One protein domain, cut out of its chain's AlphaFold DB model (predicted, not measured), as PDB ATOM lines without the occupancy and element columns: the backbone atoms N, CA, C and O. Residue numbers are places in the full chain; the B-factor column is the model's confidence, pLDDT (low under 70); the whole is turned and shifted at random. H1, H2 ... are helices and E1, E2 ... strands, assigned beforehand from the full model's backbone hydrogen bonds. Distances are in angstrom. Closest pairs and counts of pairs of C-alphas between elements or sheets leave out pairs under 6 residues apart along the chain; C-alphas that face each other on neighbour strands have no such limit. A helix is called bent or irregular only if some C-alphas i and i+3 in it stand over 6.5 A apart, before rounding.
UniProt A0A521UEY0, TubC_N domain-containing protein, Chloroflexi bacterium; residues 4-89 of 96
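What this domain is: This is residues 4 to 89 of the 96 residues of the protein "TubC_N domain-containing protein" of Chloroflexi bacterium (UniProt A0A521UEY0). A small twisted sheet of two antiparallel hairpins, E1 with E2 and E3 with E4, is covered on one face by the short helix H1 and by H2b, the second arm of the bent helix H2; no named helix is on the other face. The first arm, H2a, reaches past the sheet at one end of the long axis, and the loop of residues 55 to 70 makes the other end. The printed part has 86 residues, with two named helices and four named strands in the order H1, E1, E2, H2, E3, E4; the sheet runs E2, E1, E3, E4, antiparallel throughout, and the class is mixed, helices and strands. The whole is compact, with a radius of gyration of the C-alphas of 12.6 A, yet elongated in outline, spanning 39 by 22 by 18 A.

Where its parts are: E1 is residues 16 to 20, 12.9 A long, and E2 is residues 23 to 27, 12.6 A. E3 is residues 71 to 74, 9.6 A, and E4 is residues 77 to 80, 10.0 A, ending at C-alpha 80 (132.519, -83.769, 35.017). H1, residues 4 to 12, is 12.3 A long and begins at C-alpha 4 (143.178, -74.531, 49.045). H2, residues 35 to 54, was assigned as one helix by its hydrogen bonds but is bent: C-alphas 43 and 46 are 7.9 A apart. Its arms are H2a, residues 35 to 43, 12.4 A, and H2b, residues 46 to 54, 12.1 A, at a steep tilt of 69 degrees, only just short of about perpendicular.

How they stand to each other: Between the inner strands E1 and E3, N 73 and O 17 are 2.9 A apart, within hydrogen-bond range. In the hairpin of E1 and E2, N 16 and O 27 are within range at 2.7 A; in that of E3 and E4, N 79 and O 72 are, at 2.7 A. E2, H2 and E3 form a split strand-helix-strand unit, two strands running the same way with E1 between them, and its crossover is left-handed. H2b is on the sheet at a height of 9.6 A and runs across the strands, at 75 degrees to E1 on the local plane; the closest C-alphas of the two, Leu 19 and Leu 52, are 6.9 A apart. H1 is on the same face at a height of 9.1 A and runs along the strands, at 10 degrees to E3 on the local plane; its closest C-alpha pair with E3 is Ile 11 and Thr 74, 6.3 A. H1 and H2b only just touch, with 3 pairs of C-alphas within 8 A, the closest being Leu 4 and Ile 48 at 7.2 A. H2a is not on the sheet. In H1, H2a and H2b every O i to N i+4 pair is within hydrogen-bond range.

The domain as a whole: The C-alphas farthest apart, Pro 35 and Gly 64, are 39.2 A apart. The printed part has no cut, and the link from H2 to E3, 16 residues, is long. The mean pLDDT of the printed part is 73.3; 22 residues are under 70, among them 57 to 61 and 64 to 70.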
ATOM      1  N   LEU A   4     143.710 -73.202  48.734       71.31
ATOM      2  CA  LEU A   4     143.178 -74.531  49.045       71.31
ATOM      3  C   LEU A   4     142.273 -74.513  50.290       71.31
ATOM      4  O   LEU A   4     141.188 -75.088  50.254       71.31
ATOM      5  N   ASP A   5     142.679 -73.805  51.349       77.25
ATOM      6  CA  ASP A   5     141.878 -73.653  52.574       77.25
ATOM      7  C   ASP A   5     140.555 -72.945  52.277       77.25
ATOM      8  O   ASP A   5     139.496 -73.362  52.740       77.25
ATOM      9  N   LEU A   6     140.603 -71.907  51.435       79.44
ATOM     10  CA  LEU A   6     139.418 -71.156  51.034       79.44
ATOM     11  C   LEU A   6     138.443 -72.013  50.211       79.44
ATOM     12  O   LEU A   6     137.229 -71.924  50.393       79.44
ATOM     13  N   LEU A   7     138.962 -72.863  49.317       76.00
ATOM     14  CA  LEU A   7     138.150 -73.843  48.591       76.00
ATOM     15  C   LEU A   7     137.513 -74.853  49.549       76.00
ATOM     16  O   LEU A   7     136.328 -75.152  49.398       76.00
ATOM     17  N   GLY A   8     138.274 -75.342  50.531       74.56
ATOM     18  CA  GLY A   8     137.784 -76.239  51.576       74.56
ATOM     19  C   GLY A   8     136.660 -75.609  52.395       74.56
ATOM     20  O   GLY A   8     135.616 -76.231  52.586       74.56
ATOM     21  N   GLU A   9     136.817 -74.351  52.804       79.62
ATOM     22  CA  GLU A   9     135.799 -73.618  53.552       79.62
ATOM     23  C   GLU A   9     134.528 -73.376  52.721       79.62
ATOM     24  O   GLU A   9     133.416 -73.614  53.200       79.62
ATOM     25  N   LEU A  10     134.670 -72.966  51.456       78.75
ATOM     26  CA  LEU A  10     133.540 -72.814  50.532       78.75
ATOM     27  C   LEU A  10     132.765 -74.124  50.386       78.75
ATOM     28  O   LEU A  10     131.536 -74.138  50.460       78.75
ATOM     29  N   ILE A  11     133.487 -75.226  50.229       75.44
ATOM     30  CA  ILE A  11     132.935 -76.572  50.133       75.44
ATOM     31  C   ILE A  11     132.188 -76.985  51.400       75.44
ATOM     32  O   ILE A  11     131.067 -77.483  51.295       75.44
ATOM     33  N   GLN A  12     132.786 -76.772  52.573       77.06
ATOM     34  CA  GLN A  12     132.190 -77.103  53.871       77.06
ATOM     35  C   GLN A  12     130.877 -76.353  54.078       77.06
ATOM     36  O   GLN A  12     129.899 -76.904  54.574       77.06
ATOM     37  N   ARG A  13     130.823 -75.108  53.603       76.06
ATOM     38  CA  ARG A  13     129.618 -74.281  53.623       76.06
ATOM     39  C   ARG A  13     128.612 -74.643  52.518       76.06
ATOM     40  O   ARG A  13     127.533 -74.068  52.469       76.06
ATOM     41  N   GLY A  14     128.926 -75.583  51.626       72.69
ATOM     42  CA  GLY A  14     128.040 -76.023  50.543       72.69
ATOM     43  C   GLY A  14     128.078 -75.149  49.284       72.69
ATOM     44  O   GLY A  14     127.228 -75.307  48.402       72.69
ATOM     45  N   ALA A  15     129.053 -74.245  49.161       78.38
ATOM     46  CA  ALA A  15     129.333 -73.576  47.900       78.38
ATOM     47  C   ALA A  15     130.042 -74.512  46.915       78.38
ATOM     48  O   ALA A  15     130.816 -75.407  47.256       78.38
ATOM     49  N   ARG A  16     129.744 -74.284  45.644       72.88
ATOM     50  CA  ARG A  16     130.303 -74.960  44.482       72.88
ATOM     51  C   ARG A  16     131.144 -73.961  43.726       72.88
ATOM     52  O   ARG A  16     130.717 -72.829  43.499       72.88
ATOM     53  N   VAL A  17     132.319 -74.394  43.305       76.19
ATOM     54  CA  VAL A  17     133.271 -73.533  42.620       76.19
ATOM     55  C   VAL A  17     133.516 -74.102  41.234       76.19
ATOM     56  O   VAL A  17     133.749 -75.296  41.062       76.19
ATOM     57  N   SER A  18     133.384 -73.250  40.228       71.62
ATOM     58  CA  SER A  18     133.425 -73.638  38.821       71.62
ATOM     59  C   SER A  18     134.357 -72.701  38.077       71.62
ATOM     60  O   SER A  18     134.287 -71.485  38.260       71.62
ATOM     61  N   LEU A  19     135.200 -73.254  37.213       72.62
ATOM     62  CA  LEU A  19     136.020 -72.479  36.293       72.62
ATOM     63  C   LEU A  19     135.618 -72.863  34.871       72.62
ATOM     64  O   LEU A  19     135.742 -74.021  34.485       72.62
ATOM     65  N   VAL A  20     135.104 -71.899  34.109       68.19
ATOM     66  CA  VAL A  20     134.716 -72.091  32.707       68.19
ATOM     67  C   VAL A  20     135.550 -71.135  31.859       68.19
ATOM     68  O   VAL A  20     135.278 -69.933  31.823       68.19
ATOM     69  N   GLY A  21     136.603 -71.653  31.222       67.88
ATOM     70  CA  GLY A  21     137.617 -70.826  30.554       67.88
ATOM     71  C   GLY A  21     138.377 -69.947  31.557       67.88
ATOM     72  O   GLY A  21     139.061 -70.449  32.451       67.88
ATOM     73  N   ASP A  22     138.228 -68.627  31.433       67.88
ATOM     74  CA  ASP A  22     138.750 -67.625  32.381       67.88
ATOM     75  C   ASP A  22     137.705 -67.166  33.413       67.88
ATOM     76  O   ASP A  22     138.004 -66.407  34.339       67.88
ATOM     77  N   ASN A  23     136.463 -67.642  33.288       68.44
ATOM     78  CA  ASN A  23     135.376 -67.244  34.166       68.44
ATOM     79  C   ASN A  23     135.312 -68.136  35.402       68.44
ATOM     80  O   ASN A  23     134.845 -69.275  35.365       68.44
ATOM     81  N   PHE A  24     135.741 -67.569  36.524       76.50
ATOM     82  CA  PHE A  24     135.551 -68.133  37.850       76.50
ATOM     83  C   PHE A  24     134.139 -67.827  38.361       76.50
ATOM     84  O   PHE A  24     133.756 -66.661  38.486       76.50
ATOM     85  N   ARG A  25     133.367 -68.868  38.680       76.75
ATOM     86  CA  ARG A  25     132.033 -68.768  39.278       76.75
ATOM     87  C   ARG A  25     131.977 -69.518  40.602       76.75
ATOM     88  O   ARG A  25     132.402 -70.666  40.698       76.75
ATOM     89  N   VAL A  26     131.373 -68.878  41.597       77.88
ATOM     90  CA  VAL A  26     131.024 -69.495  42.878       77.88
ATOM     91  C   VAL A  26     129.508 -69.500  42.987       77.88
ATOM     92  O   VAL A  26     128.878 -68.445  42.924       77.88
ATOM     93  N   THR A  27     128.930 -70.684  43.141       74.38
ATOM     94  CA  THR A  27     127.486 -70.887  43.263       74.38
ATOM     95  C   THR A  27     127.213 -71.606  44.570       74.38
ATOM     96  O   THR A  27     127.707 -72.705  44.781       74.38
ATOM     97  N   GLY A  28     126.407 -71.030  45.450       73.81
ATOM     98  CA  GLY A  28     126.080 -71.640  46.734       73.81
ATOM     99  C   GLY A  28     124.850 -70.996  47.366       73.81
ATOM    100  O   GLY A  28     124.292 -70.060  46.786       73.81
ATOM    101  N   PRO A  29     124.424 -71.491  48.538       71.31
ATOM    102  CA  PRO A  29     123.397 -70.842  49.343       71.31
ATOM    103  C   PRO A  29     123.744 -69.369  49.610       71.31
ATOM    104  O   PRO A  29     124.921 -69.005  49.701       71.31
ATOM    105  N   ARG A  30     122.717 -68.517  49.740       66.81
ATOM    106  CA  ARG A  30     122.870 -67.058  49.906       66.81
ATOM    107  C   ARG A  30     123.766 -66.687  51.095       66.81
ATOM    108  O   ARG A  30     124.540 -65.742  50.979       66.81
ATOM    109  N   ASP A  31     123.721 -67.480  52.162       73.50
ATOM    110  CA  ASP A  31     124.485 -67.271  53.399       73.50
ATOM    111  C   ASP A  31     125.959 -67.691  53.318       73.50
ATOM    112  O   ASP A  31     126.753 -67.386  54.208       73.50
ATOM    113  N   VAL A  32     126.366 -68.375  52.245       75.06
ATOM    114  CA  VAL A  32     127.747 -68.857  52.100       75.06
ATOM    115  C   VAL A  32     128.681 -67.764  51.600       75.06
ATOM    116  O   VAL A  32     129.837 -67.706  52.007       75.06
ATOM    117  N   LEU A  33     128.198 -66.875  50.732       75.88
ATOM    118  CA  LEU A  33     128.989 -65.773  50.179       75.88
ATOM    119  C   LEU A  33     128.963 -64.560  51.114       75.88
ATOM    120  O   LEU A  33     128.439 -63.500  50.761       75.88
ATOM    121  N   THR A  34     129.552 -64.716  52.300       80.81
ATOM    122  CA  THR A  34     129.729 -63.606  53.243       80.81
ATOM    123  C   THR A  34     130.664 -62.533  52.656       80.81
ATOM    124  O   THR A  34     131.483 -62.831  51.777       80.81
ATOM    125  N   PRO A  35     130.584 -61.270  53.120       81.31
ATOM    126  CA  PRO A  35     131.470 -60.196  52.659       81.31
ATOM    127  C   PRO A  35     132.954 -60.538  52.840       81.31
ATOM    128  O   PRO A  35     133.762 -60.266  51.954       81.31
ATOM    129  N   GLN A  36     133.284 -61.204  53.950       81.25
ATOM    130  CA  GLN A  36     134.630 -61.675  54.264       81.25
ATOM    131  C   GLN A  36     135.126 -62.682  53.216       81.25
ATOM    132  O   GLN A  36     136.160 -62.471  52.590       81.25
ATOM    133  N   LEU A  37     134.321 -63.712  52.923       79.00
ATOM    134  CA  LEU A  37     134.639 -64.728  51.916       79.00
ATOM    135  C   LEU A  37     134.782 -64.137  50.516       79.00
ATOM    136  O   LEU A  37     135.627 -64.582  49.745       79.00
ATOM    137  N   ARG A  38     133.991 -63.114  50.174       81.19
ATOM    138  CA  ARG A  38     134.157 -62.383  48.910       81.19
ATOM    139  C   ARG A  38     135.484 -61.630  48.848       81.19
ATOM    140  O   ARG A  38     136.124 -61.660  47.799       81.19
ATOM    141  N   ALA A  39     135.904 -60.989  49.937       84.62
ATOM    142  CA  ALA A  39     137.198 -60.310  50.008       84.62
ATOM    143  C   ALA A  39     138.361 -61.308  49.892       84.62
ATOM    144  O   ALA A  39     139.290 -61.089  49.111       84.62
ATOM    145  N   ASP A  40     138.271 -62.446  50.582       83.75
ATOM    146  CA  ASP A  40     139.282 -63.501  50.519       83.75
ATOM    147  C   ASP A  40     139.334 -64.180  49.143       83.75
ATOM    148  O   ASP A  40     140.426 -64.441  48.629       83.75
ATOM    149  N   LEU A  41     138.179 -64.391  48.502       81.50
ATOM    150  CA  LEU A  41     138.073 -64.869  47.120       81.50
ATOM    151  C   LEU A  41     138.704 -63.884  46.138       81.50
ATOM    152  O   LEU A  41     139.425 -64.311  45.243       81.50
ATOM    153  N   ALA A  42     138.452 -62.582  46.292       82.62
ATOM    154  CA  ALA A  42     139.034 -61.555  45.431       82.62
ATOM    155  C   ALA A  42     140.560 -61.499  45.584       82.62
ATOM    156  O   ALA A  42     141.278 -61.472  44.585       82.62
ATOM    157  N   LYS A  43     141.055 -61.572  46.825       85.62
ATOM    158  CA  LYS A  43     142.487 -61.556  47.143       85.62
ATOM    159  C   LYS A  43     143.220 -62.804  46.644       85.62
ATOM    160  O   LYS A  43     144.352 -62.702  46.187       85.62
ATOM    161  N   ASN A  44     142.575 -63.971  46.699       83.81
ATOM    162  CA  ASN A  44     143.182 -65.257  46.339       83.81
ATOM    163  C   ASN A  44     142.725 -65.800  44.978       83.81
ATOM    164  O   ASN A  44     143.073 -66.929  44.629       83.81
ATOM    165  N   LYS A  45     141.985 -65.016  44.182       80.62
ATOM    166  CA  LYS A  45     141.399 -65.458  42.907       80.62
ATOM    167  C   LYS A  45     142.432 -66.110  41.991       80.62
ATOM    168  O   LYS A  45     142.164 -67.173  41.445       80.62
ATOM    169  N   GLY A  46     143.615 -65.508  41.854       80.69
ATOM    170  CA  GLY A  46     144.692 -66.044  41.016       80.69
ATOM    171  C   GLY A  46     145.168 -67.425  41.471       80.69
ATOM    172  O   GLY A  46     145.268 -68.336  40.654       80.69
ATOM    173  N   GLY A  47     145.368 -67.610  42.779       81.94
ATOM    174  CA  GLY A  47     145.753 -68.902  43.352       81.94
ATOM    175  C   GLY A  47     144.660 -69.960  43.196       81.94
ATOM    176  O   GLY A  47     144.954 -71.104  42.871       81.94
ATOM    177  N   ILE A  48     143.391 -69.575  43.347       79.38
ATOM    178  CA  ILE A  48     142.254 -70.487  43.159       79.38
ATOM    179  C   ILE A  48     142.130 -70.896  41.693       79.38
ATOM    180  O   ILE A  48     141.969 -72.075  41.405       79.38
ATOM    181  N   VAL A  49     142.230 -69.950  40.757       78.94
ATOM    182  CA  VAL A  49     142.212 -70.249  39.319       78.94
ATOM    183  C   VAL A  49     143.389 -71.146  38.946       78.94
ATOM    184  O   VAL A  49     143.198 -72.114  38.217       78.94
ATOM    185  N   TRP A  50     144.584 -70.878  39.476       80.50
ATOM    186  CA  TRP A  50     145.754 -71.724  39.255       80.50
ATOM    187  C   TRP A  50     145.528 -73.149  39.776       80.50
ATOM    188  O   TRP A  50     145.746 -74.102  39.031       80.50
ATOM    189  N   LEU A  51     145.013 -73.308  41.000       77.50
ATOM    190  CA  LEU A  51     144.669 -74.619  41.560       77.50
ATOM    191  C   LEU A  51     143.611 -75.323  40.709       77.50
ATOM    192  O   LEU A  51     143.771 -76.489  40.372       77.50
ATOM    193  N   LEU A  52     142.559 -74.614  40.303       74.69
ATOM    194  CA  LEU A  52     141.484 -75.195  39.502       74.69
ATOM    195  C   LEU A  52     141.919 -75.572  38.078       74.69
ATOM    196  O   LEU A  52     141.261 -76.397  37.453       74.69
ATOM    197  N   ARG A  53     143.008 -74.983  37.568       72.62
ATOM    198  CA  ARG A  53     143.624 -75.344  36.282       72.62
ATOM    199  C   ARG A  53     144.616 -76.497  36.392       72.62
ATOM    200  O   ARG A  53     144.701 -77.286  35.463       72.62
ATOM    201  N   ASN A  54     145.355 -76.589  37.498       73.06
ATOM    202  CA  ASN A  54     146.448 -77.556  37.655       73.06
ATOM    203  C   ASN A  54     146.058 -78.824  38.433       73.06
ATOM    204  O   ASN A  54     146.759 -79.824  38.343       73.06
ATOM    205  N   LEU A  55     144.957 -78.800  39.192       72.94
ATOM    206  CA  LEU A  55     144.451 -79.952  39.946       72.94
ATOM    207  C   LEU A  55     143.282 -80.758  39.331       72.94
ATOM    208  O   LEU A  55     142.926 -81.768  39.953       72.94
ATOM    209  N   PRO A  56     142.611 -80.373  38.222       70.31
ATOM    210  CA  PRO A  56     141.493 -81.164  37.728       70.31
ATOM    211  C   PRO A  56     141.974 -82.524  37.197       70.31
ATOM    212  O   PRO A  56     143.129 -82.659  36.793       70.31
ATOM    213  N   PRO A  57     141.092 -83.537  37.166       66.25
ATOM    214  CA  PRO A  57     141.368 -84.797  36.492       66.25
ATOM    215  C   PRO A  57     141.681 -84.536  35.025       66.25
ATOM    216  O   PRO A  57     140.940 -83.826  34.340       66.25
ATOM    217  N   THR A  58     142.767 -85.131  34.542       65.19
ATOM    218  CA  THR A  58     143.134 -85.111  33.124       65.19
ATOM    219  C   THR A  58     142.040 -85.747  32.274       65.19
ATOM    220  O   THR A  58     141.776 -85.285  31.170       65.19
ATOM    221  N   GLU A  59     141.350 -86.753  32.815       67.25
ATOM    222  CA  GLU A  59     140.297 -87.488  32.126       67.25
ATOM    223  C   GLU A  59     139.103 -87.784  33.035       67.25
ATOM    224  O   GLU A  59     139.215 -87.938  34.255       67.25
ATOM    225  N   CYS A  60     137.924 -87.883  32.423       69.75
ATOM    226  CA  CYS A  60     136.769 -88.455  33.090       69.75
ATOM    227  C   CYS A  60     136.681 -89.951  32.779       69.75
ATOM    228  O   CYS A  60     136.512 -90.284  31.607       69.75
ATOM    229  N   PRO A  61     136.637 -90.844  33.787       69.81
ATOM    230  CA  PRO A  61     136.586 -92.293  33.564       69.81
ATOM    231  C   PRO A  61     135.320 -92.771  32.837       69.81
ATOM    232  O   PRO A  61     135.233 -93.926  32.446       69.81
ATOM    233  N   ASN A  62     134.311 -91.907  32.688       71.88
ATOM    234  CA  ASN A  62     133.060 -92.229  32.000       71.88
ATOM    235  C   ASN A  62     132.909 -91.530  30.646       71.88
ATOM    236  O   ASN A  62     132.231 -92.046  29.769       71.88
ATOM    237  N   CYS A  63     133.489 -90.340  30.495       70.38
ATOM    238  CA  CYS A  63     133.342 -89.534  29.288       70.38
ATOM    239  C   CYS A  63     134.586 -89.600  28.379       70.38
ATOM    240  O   CYS A  63     134.521 -89.133  27.250       70.38
ATOM    241  N   GLY A  64     135.729 -90.113  28.865       63.44
ATOM    242  CA  GLY A  64     136.997 -90.215  28.121       63.44
ATOM    243  C   GLY A  64     137.594 -88.876  27.664       63.44
ATOM    244  O   GLY A  64     138.624 -88.846  27.002       63.44
ATOM    245  N   ASN A  65     136.938 -87.759  27.984       55.69
ATOM    246  CA  ASN A  65     137.206 -86.478  27.357       55.69
ATOM    247  C   ASN A  65     138.315 -85.730  28.119       55.69
ATOM    248  O   ASN A  65     138.144 -85.408  29.299       55.69
ATOM    249  N   LEU A  66     139.412 -85.408  27.423       54.44
ATOM    250  CA  LEU A  66     140.560 -84.591  27.870       54.44
ATOM    251  C   LEU A  66     140.210 -83.093  27.976       54.44
ATOM    252  O   LEU A  66     141.039 -82.209  27.748       54.44
ATOM    253  N   ALA A  67     138.951 -82.768  28.263       48.22
ATOM    254  CA  ALA A  67     138.478 -81.397  28.246       48.22
ATOM    255  C   ALA A  67     138.913 -80.692  29.537       48.22
ATOM    256  O   ALA A  67     138.143 -80.580  30.493       48.22
ATOM    257  N   MET A  68     140.139 -80.166  29.526       51.78
ATOM    258  CA  MET A  68     140.782 -79.330  30.553       51.78
ATOM    259  C   MET A  68     139.958 -78.109  31.027       51.78
ATOM    260  O   MET A  68     140.449 -77.304  31.807       51.78
ATOM    261  N   LEU A  69     138.709 -77.927  30.587       53.44
ATOM    262  CA  LEU A  69     137.928 -76.708  30.811       53.44
ATOM    263  C   LEU A  69     136.471 -76.943  31.245       53.44
ATOM    264  O   LEU A  69     135.698 -75.987  31.295       53.44
ATOM    265  N   ARG A  70     136.059 -78.182  31.557       67.50
ATOM    266  CA  ARG A  70     134.662 -78.491  31.942       67.50
ATOM    267  C   ARG A  70     134.543 -79.330  33.218       67.50
ATOM    268  O   ARG A  70     133.778 -80.295  33.288       67.50
ATOM    269  N   TRP A  71     135.274 -78.920  34.249       72.00
ATOM    270  CA  TRP A  71     135.249 -79.545  35.570       72.00
ATOM    271  C   TRP A  71     134.671 -78.611  36.636       72.00
ATOM    272  O   TRP A  71     134.968 -77.418  36.679       72.00
ATOM    273  N   PHE A  72     133.853 -79.173  37.524       73.31
ATOM    274  CA  PHE A  72     133.237 -78.477  38.653       73.31
ATOM    275  C   PHE A  72     133.846 -78.988  39.942       73.31
ATOM    276  O   PHE A  72     133.801 -80.188  40.198       73.31
ATOM    277  N   PHE A  73     134.375 -78.109  40.783       73.38
ATOM    278  CA  PHE A  73     134.870 -78.526  42.083       73.38
ATOM    279  C   PHE A  73     133.737 -78.463  43.111       73.38
ATOM    280  O   PHE A  73     133.047 -77.448  43.271       73.38
ATOM    281  N   THR A  74     133.498 -79.591  43.771       69.19
ATOM    282  CA  THR A  74     132.416 -79.769  44.740       69.19
ATOM    283  C   THR A  74     132.949 -80.375  46.029       69.19
ATOM    284  O   THR A  74     134.052 -80.911  46.061       69.19
ATOM    285  N   ALA A  75     132.115 -80.387  47.069       65.62
ATOM    286  CA  ALA A  75     132.449 -81.008  48.346       65.62
ATOM    287  C   ALA A  75     132.845 -82.488  48.266       65.62
ATOM    288  O   ALA A  75     133.523 -82.998  49.147       65.62
ATOM    289  N   ARG A  76     132.417 -83.181  47.207       64.88
ATOM    290  CA  ARG A  76     132.707 -84.601  46.986       64.88
ATOM    291  C   ARG A  76     133.884 -84.833  46.030       64.88
ATOM    292  O   ARG A  76     134.179 -85.980  45.716       64.88
ATOM    293  N   GLY A  77     134.528 -83.767  45.553       72.94
ATOM    294  CA  GLY A  77     135.585 -83.806  44.548       72.94
ATOM    295  C   GLY A  77     135.192 -83.128  43.235       72.94
ATOM    296  O   GLY A  77     134.240 -82.342  43.161       72.94
ATOM    297  N   TRP A  78     135.948 -83.440  42.191       77.12
ATOM    298  CA  TRP A  78     135.767 -82.917  40.845       77.12
ATOM    299  C   TRP A  78     134.575 -83.563  40.160       77.12
ATOM    300  O   TRP A  78     134.388 -84.767  40.226       77.12
ATOM    301  N   ARG A  79     133.756 -82.785  39.469       77.00
ATOM    302  CA  ARG A  79     132.569 -83.270  38.777       77.00
ATOM    303  C   ARG A  79     132.680 -82.948  37.301       77.00
ATOM    304  O   ARG A  79     132.891 -81.792  36.937       77.00
ATOM    305  N   CYS A  80     132.546 -83.966  36.460       75.94
ATOM    306  CA  CYS A  80     132.519 -83.769  35.017       75.94
ATOM    307  C   CYS A  80     131.222 -83.045  34.643       75.94
ATOM    308  O   CYS A  80     130.146 -83.477  35.054       75.94
ATOM    309  N   TRP A  81     131.307 -81.957  33.876       75.19
ATOM    310  CA  TRP A  81     130.120 -81.248  33.379       75.19
ATOM    311  C   TRP A  81     129.227 -82.124  32.499       75.19
ATOM    312  O   TRP A  81     128.012 -81.961  32.491       75.19
ATOM    313  N   GLU A  82     129.841 -83.041  31.752       74.50
ATOM    314  CA  GLU A  82     129.175 -83.788  30.688       74.50
ATOM    315  C   GLU A  82     128.380 -84.968  31.256       74.50
ATOM    316  O   GLU A  82     127.174 -85.063  31.059       74.50
ATOM    317  N   CYS A  83     129.025 -85.816  32.063       78.62
ATOM    318  CA  CYS A  83     128.384 -86.986  32.675       78.62
ATOM    319  C   CYS A  83     127.996 -86.805  34.149       78.62
ATOM    320  O   CYS A  83     127.555 -87.762  34.781       78.62
ATOM    321  N   TRP A  84     128.199 -85.622  34.744       76.25
ATOM    322  CA  TRP A  84     127.883 -85.323  36.154       76.25
ATOM    323  C   TRP A  84     128.556 -86.257  37.181       76.25
ATOM    324  O   TRP A  84     128.246 -86.203  38.381       76.25
ATOM    325  N   ARG A  85     129.507 -87.084  36.730       76.44
ATOM    326  CA  ARG A  85     130.231 -88.059  37.542       76.44
ATOM    327  C   ARG A  85     131.241 -87.352  38.427       76.44
ATOM    328  O   ARG A  85     131.929 -86.436  37.980       76.44
ATOM    329  N   ILE A  86     131.300 -87.789  39.679       72.75
ATOM    330  CA  ILE A  86     132.222 -87.265  40.681       72.75
ATOM    331  C   ILE A  86     133.496 -88.113  40.657       72.75
ATOM    332  O   ILE A  86     133.437 -89.336  40.755       72.75
ATOM    333  N   VAL A  87     134.629 -87.438  40.532       71.88
ATOM    334  CA  VAL A  87     135.984 -87.939  40.710       71.88
ATOM    335  C   VAL A  87     136.475 -87.385  42.055       71.88
ATOM    336  O   VAL A  87     136.682 -86.173  42.174       71.88
ATOM    337  N   PRO A  88     136.589 -88.224  43.098       64.25
ATOM    338  CA  PRO A  88     137.015 -87.771  44.416       64.25
ATOM    339  C   PRO A  88     138.440 -87.199  44.371       64.25
ATOM    340  O   PRO A  88     139.294 -87.682  43.633       64.25
ATOM    341  N   TYR A  89     138.675 -86.152  45.163       60.69
ATOM    342  CA  TYR A  89     140.006 -85.606  45.435       60.69
ATOM    343  C   TYR A  89     140.372 -85.919  46.899       60.69
ATOM    344  O   TYR A  89     139.487 -85.784  47.750       60.69
TER     345      TYR A  89